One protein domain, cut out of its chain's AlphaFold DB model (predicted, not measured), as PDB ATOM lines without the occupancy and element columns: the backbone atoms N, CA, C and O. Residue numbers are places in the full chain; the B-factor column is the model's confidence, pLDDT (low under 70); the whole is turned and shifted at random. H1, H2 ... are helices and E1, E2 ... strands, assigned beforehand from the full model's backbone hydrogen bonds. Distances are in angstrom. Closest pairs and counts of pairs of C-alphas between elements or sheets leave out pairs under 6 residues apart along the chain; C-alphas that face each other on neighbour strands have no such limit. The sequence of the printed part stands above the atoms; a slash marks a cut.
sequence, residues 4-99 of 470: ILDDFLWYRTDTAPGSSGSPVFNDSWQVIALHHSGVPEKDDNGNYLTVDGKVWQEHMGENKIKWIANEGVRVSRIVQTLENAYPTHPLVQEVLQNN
ATOM      1  N   ILE A   4     107.324 114.372  -5.318       84.31
ATOM      2  CA  ILE A   4     108.501 114.711  -6.115       84.31
ATOM      3  C   ILE A   4     108.490 116.226  -6.325       84.31
ATOM      4  O   ILE A   4     107.538 116.760  -6.888       84.31
ATOM      5  N   LEU A   5     109.522 116.904  -5.833       84.38
ATOM      6  CA  LEU A   5     109.792 118.319  -6.080       84.38
ATOM      7  C   LEU A   5     110.910 118.441  -7.123       84.38
ATOM      8  O   LEU A   5     111.462 117.432  -7.579       84.38
ATOM      9  N   ASP A   6     111.249 119.672  -7.506       83.50
ATOM     10  CA  ASP A   6     112.295 119.914  -8.498       83.50
ATOM     11  C   ASP A   6     113.625 119.315  -8.046       83.50
ATOM     12  O   ASP A   6     114.087 118.358  -8.672       83.50
ATOM     13  N   ASP A   7     114.169 119.787  -6.924       84.88
ATOM     14  CA  ASP A   7     115.456 119.321  -6.391       84.88
ATOM     15  C   ASP A   7     115.328 118.203  -5.351       84.88
ATOM     16  O   ASP A   7     116.247 117.403  -5.149       84.88
ATOM     17  N   PHE A   8     114.152 118.099  -4.737       91.19
ATOM     18  CA  PHE A   8     113.942 117.283  -3.550       91.19
ATOM     19  C   PHE A   8     112.859 116.221  -3.728       91.19
ATOM     20  O   PHE A   8     112.008 116.276  -4.616       91.19
ATOM     21  N   LEU A   9     112.891 115.232  -2.847       88.81
ATOM     22  CA  LEU A   9     111.878 114.205  -2.693       88.81
ATOM     23  C   LEU A   9     111.366 114.251  -1.259       88.81
ATOM     24  O   LEU A   9     112.160 114.133  -0.327       88.81
ATOM     25  N   TRP A  10     110.051 114.371  -1.084       90.69
ATOM     26  CA  TRP A  10     109.427 114.145   0.214       90.69
ATOM     27  C   TRP A  10     108.922 112.719   0.321       90.69
ATOM     28  O   TRP A  10     108.245 112.221  -0.582       90.69
ATOM     29  N   TYR A  11     109.204 112.085   1.448       88.12
ATOM     30  CA  TYR A  11     108.828 110.705   1.728       88.12
ATOM     31  C   TYR A  11     108.483 110.531   3.209       88.12
ATOM     32  O   TYR A  11     108.698 111.426   4.026       88.12
ATOM     33  N   ARG A  12     107.908 109.380   3.564       83.62
ATOM     34  CA  ARG A  12     107.646 109.008   4.957       83.62
ATOM     35  C   ARG A  12     108.389 107.729   5.288       83.62
ATOM     36  O   ARG A  12     108.207 106.732   4.604       83.62
ATOM     37  N   THR A  13     109.192 107.802   6.334       77.31
ATOM     38  CA  THR A  13     109.864 106.685   6.993       77.31
ATOM     39  C   THR A  13     110.250 107.165   8.383       77.31
ATOM     40  O   THR A  13     110.387 108.375   8.595       77.31
ATOM     41  N   ASP A  14     110.451 106.245   9.313       76.81
ATOM     42  CA  ASP A  14     111.052 106.598  10.591       76.81
ATOM     43  C   ASP A  14     112.472 107.111  10.325       76.81
ATOM     44  O   ASP A  14     113.224 106.542   9.529       76.81
ATOM     45  N   THR A  15     112.820 108.268  10.883       69.31
ATOM     46  CA  THR A  15     114.123 108.910  10.672       69.31
ATOM     47  C   THR A  15     114.571 109.548  11.975       69.31
ATOM     48  O   THR A  15     113.803 110.262  12.615       69.31
ATOM     49  N   ALA A  16     115.804 109.255  12.389       63.78
ATOM     50  CA  ALA A  16     116.381 109.761  13.629       63.78
ATOM     51  C   ALA A  16     117.296 110.972  13.361       63.78
ATOM     52  O   ALA A  16     117.857 111.084  12.261       63.78
ATOM     53  N   PRO A  17     117.513 111.855  14.354       59.69
ATOM     54  CA  PRO A  17     118.538 112.892  14.270       59.69
ATOM     55  C   PRO A  17     119.902 112.305  13.876       59.69
ATOM     56  O   PRO A  17     120.288 111.243  14.356       59.69
ATOM     57  N   GLY A  18     120.627 112.989  12.987       65.50
ATOM     58  CA  GLY A  18     121.932 112.530  12.487       65.50
ATOM     59  C   GLY A  18     121.882 111.598  11.269       65.50
ATOM     60  O   GLY A  18     122.929 111.134  10.834       65.50
ATOM     61  N   SER A  19     120.706 111.362  10.677       73.56
ATOM     62  CA  SER A  19     120.556 110.525   9.469       73.56
ATOM     63  C   SER A  19     120.931 111.235   8.153       73.56
ATOM     64  O   SER A  19     120.711 110.682   7.073       73.56
ATOM     65  N   SER A  20     121.424 112.478   8.196       80.31
ATOM     66  CA  SER A  20     121.769 113.255   6.998       80.31
ATOM     67  C   SER A  20     122.857 112.550   6.179       80.31
ATOM     68  O   SER A  20     123.888 112.145   6.705       80.31
ATOM     69  N   GLY A  21     122.627 112.418   4.874       74.69
ATOM     70  CA  GLY A  21     123.480 111.690   3.935       74.69
ATOM     71  C   GLY A  21     123.058 110.239   3.686       74.69
ATOM     72  O   GLY A  21     123.574 109.626   2.752       74.69
ATOM     73  N   SER A  22     122.111 109.692   4.453       83.81
ATOM     74  CA  SER A  22     121.637 108.317   4.260       83.81
ATOM     75  C   SER A  22     120.902 108.133   2.922       83.81
ATOM     76  O   SER A  22     120.121 109.007   2.527       83.81
ATOM     77  N   PRO A  23     121.104 107.006   2.216       86.44
ATOM     78  CA  PRO A  23     120.415 106.724   0.962       86.44
ATOM     79  C   PRO A  23     118.924 106.445   1.181       86.44
ATOM     80  O   PRO A  23     118.528 105.760   2.122       86.44
ATOM     81  N   VAL A  24     118.097 106.954   0.271       82.69
ATOM     82  CA  VAL A  24     116.662 106.666   0.181       82.69
ATOM     83  C   VAL A  24     116.455 105.720  -0.992       82.69
ATOM     84  O   VAL A  24     116.825 106.063  -2.117       82.69
ATOM     85  N   PHE A  25     115.864 104.553  -0.740       80.62
ATOM     86  CA  PHE A  25     115.637 103.521  -1.753       80.62
ATOM     87  C   PHE A  25     114.178 103.485  -2.225       80.62
ATOM     88  O   PHE A  25     113.267 103.823  -1.469       80.62
ATOM     89  N   ASN A  26     113.956 103.075  -3.476       71.50
ATOM     90  CA  ASN A  26     112.643 102.608  -3.932       71.50
ATOM     91  C   ASN A  26     112.478 101.093  -3.694       71.50
ATOM     92  O   ASN A  26     113.422 100.413  -3.299       71.50
ATOM     93  N   ASP A  27     111.302 100.553  -4.023       65.12
ATOM     94  CA  ASP A  27     110.963  99.127  -3.857       65.12
ATOM     95  C   ASP A  27     111.832  98.169  -4.703       65.12
ATOM     96  O   ASP A  27     111.743  96.951  -4.575       65.12
ATOM     97  N   SER A  28     112.676  98.709  -5.589       57.22
ATOM     98  CA  SER A  28     113.648  97.975  -6.409       57.22
ATOM     99  C   SER A  28     115.097  98.203  -5.963       57.22
ATOM    100  O   SER A  28     116.017  97.922  -6.729       57.22
ATOM    101  N   TRP A  29     115.315  98.722  -4.748       55.81
ATOM    102  CA  TRP A  29     116.640  98.969  -4.162       55.81
ATOM    103  C   TRP A  29     117.517  99.960  -4.939       55.81
ATOM    104  O   TRP A  29     118.740  99.977  -4.804       55.81
ATOM    105  N   GLN A  30     116.908 100.839  -5.730       65.88
ATOM    106  CA  GLN A  30     117.624 101.921  -6.397       65.88
ATOM    107  C   GLN A  30     117.701 103.128  -5.464       65.88
ATOM    108  O   GLN A  30     116.693 103.515  -4.873       65.88
ATOM    109  N   VAL A  31     118.877 103.753  -5.356       77.12
ATOM    110  CA  VAL A  31     119.026 105.008  -4.606       77.12
ATOM    111  C   VAL A  31     118.336 106.123  -5.389       77.12
ATOM    112  O   VAL A  31     118.775 106.495  -6.477       77.12
ATOM    113  N   ILE A  32     117.253 106.662  -4.840       79.62
ATOM    114  CA  ILE A  32     116.440 107.705  -5.480       79.62
ATOM    115  C   ILE A  32     116.688 109.099  -4.889       79.62
ATOM    116  O   ILE A  32     116.495 110.105  -5.579       79.62
ATOM    117  N   ALA A  33     117.161 109.182  -3.643       86.06
ATOM    118  CA  ALA A  33     117.547 110.431  -2.987       86.06
ATOM    119  C   ALA A  33     118.600 110.204  -1.884       86.06
ATOM    120  O   ALA A  33     118.802 109.075  -1.443       86.06
ATOM    121  N   LEU A  34     119.246 111.278  -1.426       86.94
ATOM    122  CA  LEU A  34     120.036 111.310  -0.189       86.94
ATOM    123  C   LEU A  34     119.285 112.131   0.860       86.94
ATOM    124  O   LEU A  34     118.957 113.289   0.599       86.94
ATOM    125  N   HIS A  35     118.997 111.547   2.022       90.81
ATOM    126  CA  HIS A  35     118.307 112.238   3.112       90.81
ATOM    127  C   HIS A  35     119.099 113.464   3.559       90.81
ATOM    128  O   HIS A  35     120.318 113.384   3.709       90.81
ATOM    129  N   HIS A  36     118.427 114.583   3.826       81.56
ATOM    130  CA  HIS A  36     119.107 115.749   4.396       81.56
ATOM    131  C   HIS A  36     118.368 116.366   5.584       81.56
ATOM    132  O   HIS A  36     119.043 116.766   6.534       81.56
ATOM    133  N   SER A  37     117.027 116.365   5.596       87.25
ATOM    134  CA  SER A  37     116.261 116.952   6.702       87.25
ATOM    135  C   SER A  37     114.857 116.370   6.878       87.25
ATOM    136  O   SER A  37     114.291 115.740   5.985       87.25
ATOM    137  N   GLY A  38     114.250 116.637   8.036       88.94
ATOM    138  CA  GLY A  38     112.800 116.559   8.214       88.94
ATOM    139  C   GLY A  38     112.093 117.777   7.606       88.94
ATOM    140  O   GLY A  38     112.689 118.846   7.454       88.94
ATOM    141  N   VAL A  39     110.810 117.629   7.281       90.62
ATOM    142  CA  VAL A  39     109.930 118.704   6.804       90.62
ATOM    143  C   VAL A  39     108.941 119.050   7.916       90.62
ATOM    144  O   VAL A  39     108.058 118.236   8.205       90.62
ATOM    145  N   PRO A  40     109.061 120.222   8.560       91.75
ATOM    146  CA  PRO A  40     108.098 120.665   9.556       91.75
ATOM    147  C   PRO A  40     106.844 121.222   8.877       91.75
ATOM    148  O   PRO A  40     106.915 121.822   7.802       91.75
ATOM    149  N   GLU A  41     105.691 121.058   9.515       94.00
ATOM    150  CA  GLU A  41     104.508 121.839   9.168       94.00
ATOM    151  C   GLU A  41     104.750 123.311   9.513       94.00
ATOM    152  O   GLU A  41     105.355 123.620  10.544       94.00
ATOM    153  N   LYS A  42     104.283 124.214   8.649       93.44
ATOM    154  CA  LYS A  42     104.429 125.659   8.828       93.44
ATOM    155  C   LYS A  42     103.082 126.364   8.706       93.44
ATOM    156  O   LYS A  42     102.215 125.883   7.980       93.44
ATOM    157  N   ASP A  43     102.931 127.488   9.401       92.62
ATOM    158  CA  ASP A  43     101.812 128.415   9.197       92.62
ATOM    159  C   ASP A  43     101.996 129.268   7.924       92.62
ATOM    160  O   ASP A  43     103.025 129.197   7.247       92.62
ATOM    161  N   ASP A  44     101.005 130.110   7.615       92.81
ATOM    162  CA  ASP A  44     101.028 131.020   6.456       92.81
ATOM    163  C   ASP A  44     102.179 132.043   6.507       92.81
ATOM    164  O   ASP A  44     102.566 132.601   5.480       92.81
ATOM    165  N   ASN A  45     102.754 132.278   7.690       91.38
ATOM    166  CA  ASN A  45     103.894 133.168   7.897       91.38
ATOM    167  C   ASN A  45     105.241 132.418   7.852       91.38
ATOM    168  O   ASN A  45     106.293 133.036   8.012       91.38
ATOM    169  N   GLY A  46     105.233 131.099   7.630       90.12
ATOM    170  CA  GLY A  46     106.425 130.255   7.562       90.12
ATOM    171  C   GLY A  46     106.977 129.800   8.917       90.12
ATOM    172  O   GLY A  46     108.051 129.188   8.947       90.12
ATOM    173  N   ASN A  47     106.274 130.051  10.023       92.31
ATOM    174  CA  ASN A  47     106.687 129.602  11.350       92.31
ATOM    175  C   ASN A  47     106.385 128.119  11.535       92.31
ATOM    176  O   ASN A  47     105.354 127.632  11.080       92.31
ATOM    177  N   TYR A  48     107.259 127.403  12.241       94.19
ATOM    178  CA  TYR A  48     107.069 125.975  12.487       94.19
ATOM    179  C   TYR A  48     105.892 125.768  13.429       94.19
ATOM    180  O   TYR A  48     105.717 126.523  14.384       94.19
ATOM    181  N   LEU A  49     105.111 124.726  13.178       93.94
ATOM    182  CA  LEU A  49     103.997 124.358  14.032       93.94
ATOM    183  C   LEU A  49     104.366 123.200  14.950       93.94
ATOM    184  O   LEU A  49     105.104 122.280  14.587       93.94
ATOM    185  N   THR A  50     103.830 123.246  16.160       93.81
ATOM    186  CA  THR A  50     103.877 122.145  17.104       93.81
ATOM    187  C   THR A  50     102.819 121.094  16.783       93.81
ATOM    188  O   THR A  50     101.852 121.349  16.062       93.81
ATOM    189  N   VAL A  51     102.955 119.898  17.359       89.56
ATOM    190  CA  VAL A  51     101.966 118.810  17.216       89.56
ATOM    191  C   VAL A  51     100.548 119.199  17.662       89.56
ATOM    192  O   VAL A  51      99.583 118.644  17.144       89.56
ATOM    193  N   ASP A  52     100.408 120.169  18.575       91.62
ATOM    194  CA  ASP A  52      99.131 120.738  19.032       91.62
ATOM    195  C   ASP A  52      98.677 121.978  18.236       91.62
ATOM    196  O   ASP A  52      97.700 122.624  18.613       91.62
ATOM    197  N   GLY A  53      99.352 122.309  17.129       89.56
ATOM    198  CA  GLY A  53      98.949 123.369  16.199       89.56
ATOM    199  C   GLY A  53      99.303 124.793  16.637       89.56
ATOM    200  O   GLY A  53      98.746 125.746  16.095       89.56
ATOM    201  N   LYS A  54     100.205 124.964  17.611       93.25
ATOM    202  CA  LYS A  54     100.735 126.276  18.020       93.25
ATOM    203  C   LYS A  54     102.023 126.589  17.268       93.25
ATOM    204  O   LYS A  54     102.668 125.698  16.735       93.25
ATOM    205  N   VAL A  55     102.434 127.853  17.272       95.00
ATOM    206  CA  VAL A  55     103.754 128.235  16.759       95.00
ATOM    207  C   VAL A  55     104.840 127.691  17.692       95.00
ATOM    208  O   VAL A  55     104.829 127.971  18.893       95.00
ATOM    209  N   TRP A  56     105.766 126.911  17.140       95.75
ATOM    210  CA  TRP A  56     106.911 126.352  17.850       95.75
ATOM    211  C   TRP A  56     107.949 127.434  18.166       95.75
ATOM    212  O   TRP A  56     108.180 128.352  17.380       95.75
ATOM    213  N   GLN A  57     108.586 127.305  19.327       91.69
ATOM    214  CA  GLN A  57     109.668 128.163  19.807       91.69
ATOM    215  C   GLN A  57     110.840 127.282  20.248       91.69
ATOM    216  O   GLN A  57     110.620 126.191  20.770       91.69
ATOM    217  N   GLU A  58     112.075 127.769  20.114       85.31
ATOM    218  CA  GLU A  58     113.299 126.982  20.352       85.31
ATOM    219  C   GLU A  58     113.340 126.301  21.733       85.31
ATOM    220  O   GLU A  58     113.659 125.119  21.850       85.31
ATOM    221  N   HIS A  59     112.898 127.006  22.780       87.50
ATOM    222  CA  HIS A  59     112.848 126.487  24.152       87.50
ATOM    223  C   HIS A  59     111.862 125.319  24.358       87.50
ATOM    224  O   HIS A  59     111.891 124.678  25.407       87.50
ATOM    225  N   MET A  60     110.966 125.052  23.402       85.94
ATOM    226  CA  MET A  60     109.971 123.975  23.491       85.94
ATOM    227  C   MET A  60     110.557 122.601  23.145       85.94
ATOM    228  O   MET A  60     109.934 121.588  23.468       85.94
ATOM    229  N   GLY A  61     111.732 122.567  22.505       80.88
ATOM    230  CA  GLY A  61     112.397 121.345  22.057       80.88
ATOM    231  C   GLY A  61     111.852 120.801  20.732       80.88
ATOM    232  O   GLY A  61     110.671 120.933  20.405       80.88
ATOM    233  N   GLU A  62     112.725 120.176  19.941       82.31
ATOM    234  CA  GLU A  62     112.401 119.668  18.596       82.31
ATOM    235  C   GLU A  62     111.340 118.557  18.595       82.31
ATOM    236  O   GLU A  62     110.603 118.390  17.625       82.31
ATOM    237  N   ASN A  63     111.198 117.833  19.708       84.81
ATOM    238  CA  ASN A  63     110.182 116.793  19.899       84.81
ATOM    239  C   ASN A  63     108.742 117.328  19.869       84.81
ATOM    240  O   ASN A  63     107.795 116.542  19.801       84.81
ATOM    241  N   LYS A  64     108.557 118.650  19.962       90.56
ATOM    242  CA  LYS A  64     107.248 119.292  19.831       90.56
ATOM    243  C   LYS A  64     106.924 119.721  18.409       90.56
ATOM    244  O   LYS A  64     105.753 120.000  18.171       90.56
ATOM    245  N   ILE A  65     107.889 119.750  17.490       90.06
ATOM    246  CA  ILE A  65     107.672 120.118  16.084       90.06
ATOM    247  C   ILE A  65     106.789 119.063  15.411       90.06
ATOM    248  O   ILE A  65     107.008 117.858  15.547       90.06
ATOM    249  N   LYS A  66     105.790 119.512  14.651       92.00
ATOM    250  CA  LYS A  66     104.971 118.634  13.819       92.00
ATOM    251  C   LYS A  66     105.679 118.357  12.496       92.00
ATOM    252  O   LYS A  66     105.558 119.116  11.539       92.00
ATOM    253  N   TRP A  67     106.412 117.253  12.437       89.81
ATOM    254  CA  TRP A  67     107.041 116.772  11.206       89.81
ATOM    255  C   TRP A  67     106.000 116.129  10.278       89.81
ATOM    256  O   TRP A  67     105.256 115.238  10.690       89.81
ATOM    257  N   ILE A  68     105.926 116.574   9.022       90.88
ATOM    258  CA  ILE A  68     104.925 116.104   8.042       90.88
ATOM    259  C   ILE A  68     105.496 115.129   7.006       90.88
ATOM    260  O   ILE A  68     104.745 114.319   6.439       90.88
ATOM    261  N   ALA A  69     106.811 115.187   6.780       91.31
ATOM    262  CA  ALA A  69     107.570 114.319   5.885       91.31
ATOM    263  C   ALA A  69     109.076 114.376   6.213       91.31
ATOM    264  O   ALA A  69     109.511 115.212   6.999       91.31
ATOM    265  N   ASN A  70     109.862 113.522   5.566       92.25
ATOM    266  CA  ASN A  70     111.304 113.694   5.391       92.25
ATOM    267  C   ASN A  70     111.582 114.285   4.012       92.25
ATOM    268  O   ASN A  70     110.782 114.091   3.098       92.25
ATOM    269  N   GLU A  71     112.724 114.942   3.854       92.44
ATOM    270  CA  GLU A  71     113.217 115.493   2.599       92.44
ATOM    271  C   GLU A  71     114.593 114.915   2.256       92.44
ATOM    272  O   GLU A  71     115.502 114.837   3.089       92.44
ATOM    273  N   GLY A  72     114.749 114.503   1.001       91.69
ATOM    274  CA  GLY A  72     116.021 114.062   0.446       91.69
ATOM    275  C   GLY A  72     116.323 114.746  -0.879       91.69
ATOM    276  O   GLY A  72     115.417 115.011  -1.669       91.69
ATOM    277  N   VAL A  73     117.600 115.014  -1.141       89.50
ATOM    278  CA  VAL A  73     118.080 115.554  -2.418       89.50
ATOM    279  C   VAL A  73     118.004 114.455  -3.469       89.50
ATOM    280  O   VAL A  73     118.548 113.367  -3.272       89.50
ATOM    281  N   ARG A  74     117.332 114.711  -4.591       89.06
ATOM    282  CA  ARG A  74     117.121 113.694  -5.631       89.06
ATOM    283  C   ARG A  74     118.439 113.295  -6.284       89.06
ATOM    284  O   ARG A  74     119.171 114.152  -6.779       89.06
ATOM    285  N   VAL A  75     118.682 111.989  -6.418       84.31
ATOM    286  CA  VAL A  75     119.880 111.482  -7.113       84.31
ATOM    287  C   VAL A  75     119.936 111.990  -8.551       84.31
ATOM    288  O   VAL A  75     120.995 112.415  -9.000       84.31
ATOM    289  N   SER A  76     118.795 112.073  -9.248       80.56
ATOM    290  CA  SER A  76     118.738 112.624 -10.611       80.56
ATOM    291  C   SER A  76     119.275 114.058 -10.708       80.56
ATOM    292  O   SER A  76     119.822 114.440 -11.736       80.56
ATOM    293  N   ARG A  77     119.139 114.856  -9.642       86.25
ATOM    294  CA  ARG A  77     119.591 116.254  -9.587       86.25
ATOM    295  C   ARG A  77     121.039 116.372  -9.153       86.25
ATOM    296  O   ARG A  77     121.762 117.194  -9.709       86.25
ATOM    297  N   ILE A  78     121.484 115.506  -8.243       84.12
ATOM    298  CA  ILE A  78     122.904 115.367  -7.897       84.12
ATOM    299  C   ILE A  78     123.698 115.002  -9.155       84.12
ATOM    300  O   ILE A  78     124.666 115.679  -9.485       84.12
ATOM    301  N   VAL A  79     123.244 113.990  -9.898       82.38
ATOM    302  CA  VAL A  79     123.887 113.539 -11.140       82.38
ATOM    303  C   VAL A  79     123.900 114.652 -12.187       82.38
ATOM    304  O   VAL A  79     124.962 114.961 -12.714       82.38
ATOM    305  N   GLN A  80     122.764 115.314 -12.421       81.25
ATOM    306  CA  GLN A  80     122.685 116.446 -13.349       81.25
ATOM    307  C   GLN A  80     123.616 117.604 -12.946       81.25
ATOM    308  O   GLN A  80     124.241 118.232 -13.797       81.25
ATOM    309  N   THR A  81     123.736 117.890 -11.648       86.62
ATOM    310  CA  THR A  81     124.644 118.928 -11.137       86.62
ATOM    311  C   THR A  81     126.101 118.547 -11.375       86.62
ATOM    312  O   THR A  81     126.876 119.383 -11.832       86.62
ATOM    313  N   LEU A  82     126.472 117.291 -11.108       84.31
ATOM    314  CA  LEU A  82     127.821 116.786 -11.360       84.31
ATOM    315  C   LEU A  82     128.161 116.823 -12.852       84.31
ATOM    316  O   LEU A  82     129.239 117.288 -13.208       84.31
ATOM    317  N   GLU A  83     127.237 116.393 -13.711       84.56
ATOM    318  CA  GLU A  83     127.392 116.426 -15.167       84.56
ATOM    319  C   GLU A  83     127.618 117.851 -15.683       84.56
ATOM    320  O   GLU A  83     128.555 118.091 -16.440       84.56
ATOM    321  N   ASN A  84     126.818 118.813 -15.219       87.50
ATOM    322  CA  ASN A  84     126.934 120.207 -15.645       87.50
ATOM    323  C   ASN A  84     128.192 120.897 -15.100       87.50
ATOM    324  O   ASN A  84     128.830 121.671 -15.814       87.50
ATOM    325  N   ALA A  85     128.537 120.659 -13.832       90.62
ATOM    326  CA  ALA A  85     129.648 121.341 -13.169       90.62
ATOM    327  C   ALA A  85     131.013 120.733 -13.520       90.62
ATOM    328  O   ALA A  85     132.016 121.443 -13.568       90.62
ATOM    329  N   TYR A  86     131.054 119.423 -13.772       90.19
ATOM    330  CA  TYR A  86     132.287 118.660 -13.953       90.19
ATOM    331  C   TYR A  86     132.198 117.677 -15.134       90.19
ATOM    332  O   TYR A  86     132.535 116.497 -14.979       90.19
ATOM    333  N   PRO A  87     131.818 118.139 -16.341       83.62
ATOM    334  CA  PRO A  87     131.511 117.267 -17.475       83.62
ATOM    335  C   PRO A  87     132.698 116.413 -17.923       83.62
ATOM    336  O   PRO A  87     132.507 115.344 -18.484       83.62
ATOM    337  N   THR A  88     133.935 116.846 -17.684       87.06
ATOM    338  CA  THR A  88     135.146 116.116 -18.093       87.06
ATOM    339  C   THR A  88     135.856 115.424 -16.932       87.06
ATOM    340  O   THR A  88     136.938 114.869 -17.125       87.06
ATOM    341  N   HIS A  89     135.310 115.483 -15.713       87.19
ATOM    342  CA  HIS A  89     135.978 114.910 -14.550       87.19
ATOM    343  C   HIS A  89     135.895 113.374 -14.598       87.19
ATOM    344  O   HIS A  89     134.785 112.844 -14.686       87.19
ATOM    345  N   PRO A  90     137.020 112.636 -14.493       82.88
ATOM    346  CA  PRO A  90     137.040 111.183 -14.686       82.88
ATOM    347  C   PRO A  90     136.034 110.416 -13.815       82.88
ATOM    348  O   PRO A  90     135.318 109.562 -14.324       82.88
ATOM    349  N   LEU A  91     135.905 110.787 -12.533       80.88
ATOM    350  CA  LEU A  91     134.941 110.156 -11.616       80.88
ATOM    351  C   LEU A  91     133.477 110.474 -11.956       80.88
ATOM    352  O   LEU A  91     132.593 109.673 -11.685       80.88
ATOM    353  N   VAL A  92     133.203 111.639 -12.549       79.44
ATOM    354  CA  VAL A  92     131.837 112.014 -12.945       79.44
ATOM    355  C   VAL A  92     131.453 111.280 -14.223       79.44
ATOM    356  O   VAL A  92     130.362 110.725 -14.307       79.44
ATOM    357  N   GLN A  93     132.378 111.183 -15.177       81.62
ATOM    358  CA  GLN A  93     132.204 110.374 -16.382       81.62
ATOM    359  C   GLN A  93     131.953 108.896 -16.058       81.62
ATOM    360  O   GLN A  93     131.064 108.291 -16.651       81.62
ATOM    361  N   GLU A  94     132.643 108.331 -15.067       77.50
ATOM    362  CA  GLU A  94     132.401 106.959 -14.600       77.50
ATOM    363  C   GLU A  94     130.982 106.767 -14.030       77.50
ATOM    364  O   GLU A  94     130.304 105.784 -14.345       77.50
ATOM    365  N   VAL A  95     130.493 107.724 -13.234       71.25
ATOM    366  CA  VAL A  95     129.125 107.698 -12.684       71.25
ATOM    367  C   VAL A  95     128.071 107.802 -13.796       71.25
ATOM    368  O   VAL A  95     127.060 107.097 -13.758       71.25
ATOM    369  N   LEU A  96     128.303 108.635 -14.813       70.81
ATOM    370  CA  LEU A  96     127.375 108.834 -15.935       70.81
ATOM    371  C   LEU A  96     127.339 107.637 -16.900       70.81
ATOM    372  O   LEU A  96     126.262 107.245 -17.356       70.81
ATOM    373  N   GLN A  97     128.490 107.014 -17.166       67.88
ATOM    374  CA  GLN A  97     128.611 105.843 -18.045       67.88
ATOM    375  C   GLN A  97     128.011 104.574 -17.421       67.88
ATOM    376  O   GLN A  97     127.460 103.731 -18.128       67.88
ATOM    377  N   ASN A  98     128.049 104.444 -16.091       58.72
ATOM    378  CA  ASN A  98     127.422 103.319 -15.394       58.72
ATOM    379  C   ASN A  98     125.888 103.440 -15.287       58.72
ATOM    380  O   ASN A  98     125.207 102.415 -15.218       58.72
ATOM    381  N   ASN A  99     125.331 104.657 -15.343       53.28
ATOM    382  CA  ASN A  99     123.884 104.899 -15.268       53.28
ATOM    383  C   ASN A  99     123.133 104.679 -16.594       53.28
ATOM    384  O   ASN A  99     121.930 104.422 -16.581       53.28
TER     385      ASN A  99
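What this domain is: This is residues 4 to 99 of the 470 residues of a protein of Cyanobacteria bacterium UBA9273 (UniProt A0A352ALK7). A strongly twisted, narrow sheet of four strands has the helical hairpin of H1 and H2 sticking out beyond one end, and a large loop, residues 41 to 66, beyond the other. H1 follows E4 with no residue between them, while the loop joins E3 to E4. The printed part has 96 residues, with named elements in the order E1 E2 E3 E4 H1 H2; the sheet runs E1 E4 E3 E2 and is antiparallel. The class is mixed, helices and strands, with 46 residues, under half, in named elements. The whole is loose and elongated, with a radius of gyration of the C-alphas of 16.9 A and spans of 50 by 28 by 22 A.

How they stand to each other: The inner strands are E3, residues 31 to 40, and E4, residues 67 to 74. They form a hairpin, antiparallel at 146 degrees, with N 39 and O 69 at 2.8 A and N 73 and O 34 at 2.8 A, within hydrogen-bond range. E3 bends by 67 degrees at residue 36. Edge strand E1, residues 8 to 11, is antiparallel to E4 at 137 degrees, with N 9 and O 72 at 2.8 A. Edge strand E2, residues 23 to 25, forms a hairpin with E3, with N 24 and O 33 at 2.8 A. E2, E3 and E4 are a meander, each strand the antiparallel neighbour of the one before; with E1, the antiparallel neighbour of E4, they make a Greek key. H1, residues 75 to 85, is on the sheet at a height of 11.6 A and stands up from it, its line rising 76 degrees out of the local plane. The closest C-alphas of E3 and H1 are those of Ala 33 and Val 75, 4.9 A apart. H2, residues 90 to 99, is not on the sheet. H1 and H2 touch as a helical hairpin, opposite ways at a steep tilt of 39 degrees; their closest C-alphas, of Leu 82 and Val 92, are 6.4 A apart. In H1 and H2 every O i to N i+4 pair is within hydrogen-bond range.

Where its parts are: E1 begins at C-alpha 8, (113.942, 117.283, -3.550), and is 9.9 A long; E2 is 6.4 A. E3 is 23.8 A long and E4 19.9 A, ending at C-alpha 74, (117.121, 113.694, -5.631). H1 is 15.1 A long; H2, 14.6 A, ends at C-alpha 99, (123.884, 104.899, -15.268).

The domain as a whole: The two C-alphas farthest apart, of Asp 52 and Thr 88, are 51.9 A apart. The printed part has no cut. The links E1 to E2 and E3 to E4 are long, with 11 and 26 residues. Mean pLDDT of the printed part is 83.5; residues 15 to 18, 27 to 30 and 97 to 99 are under 70.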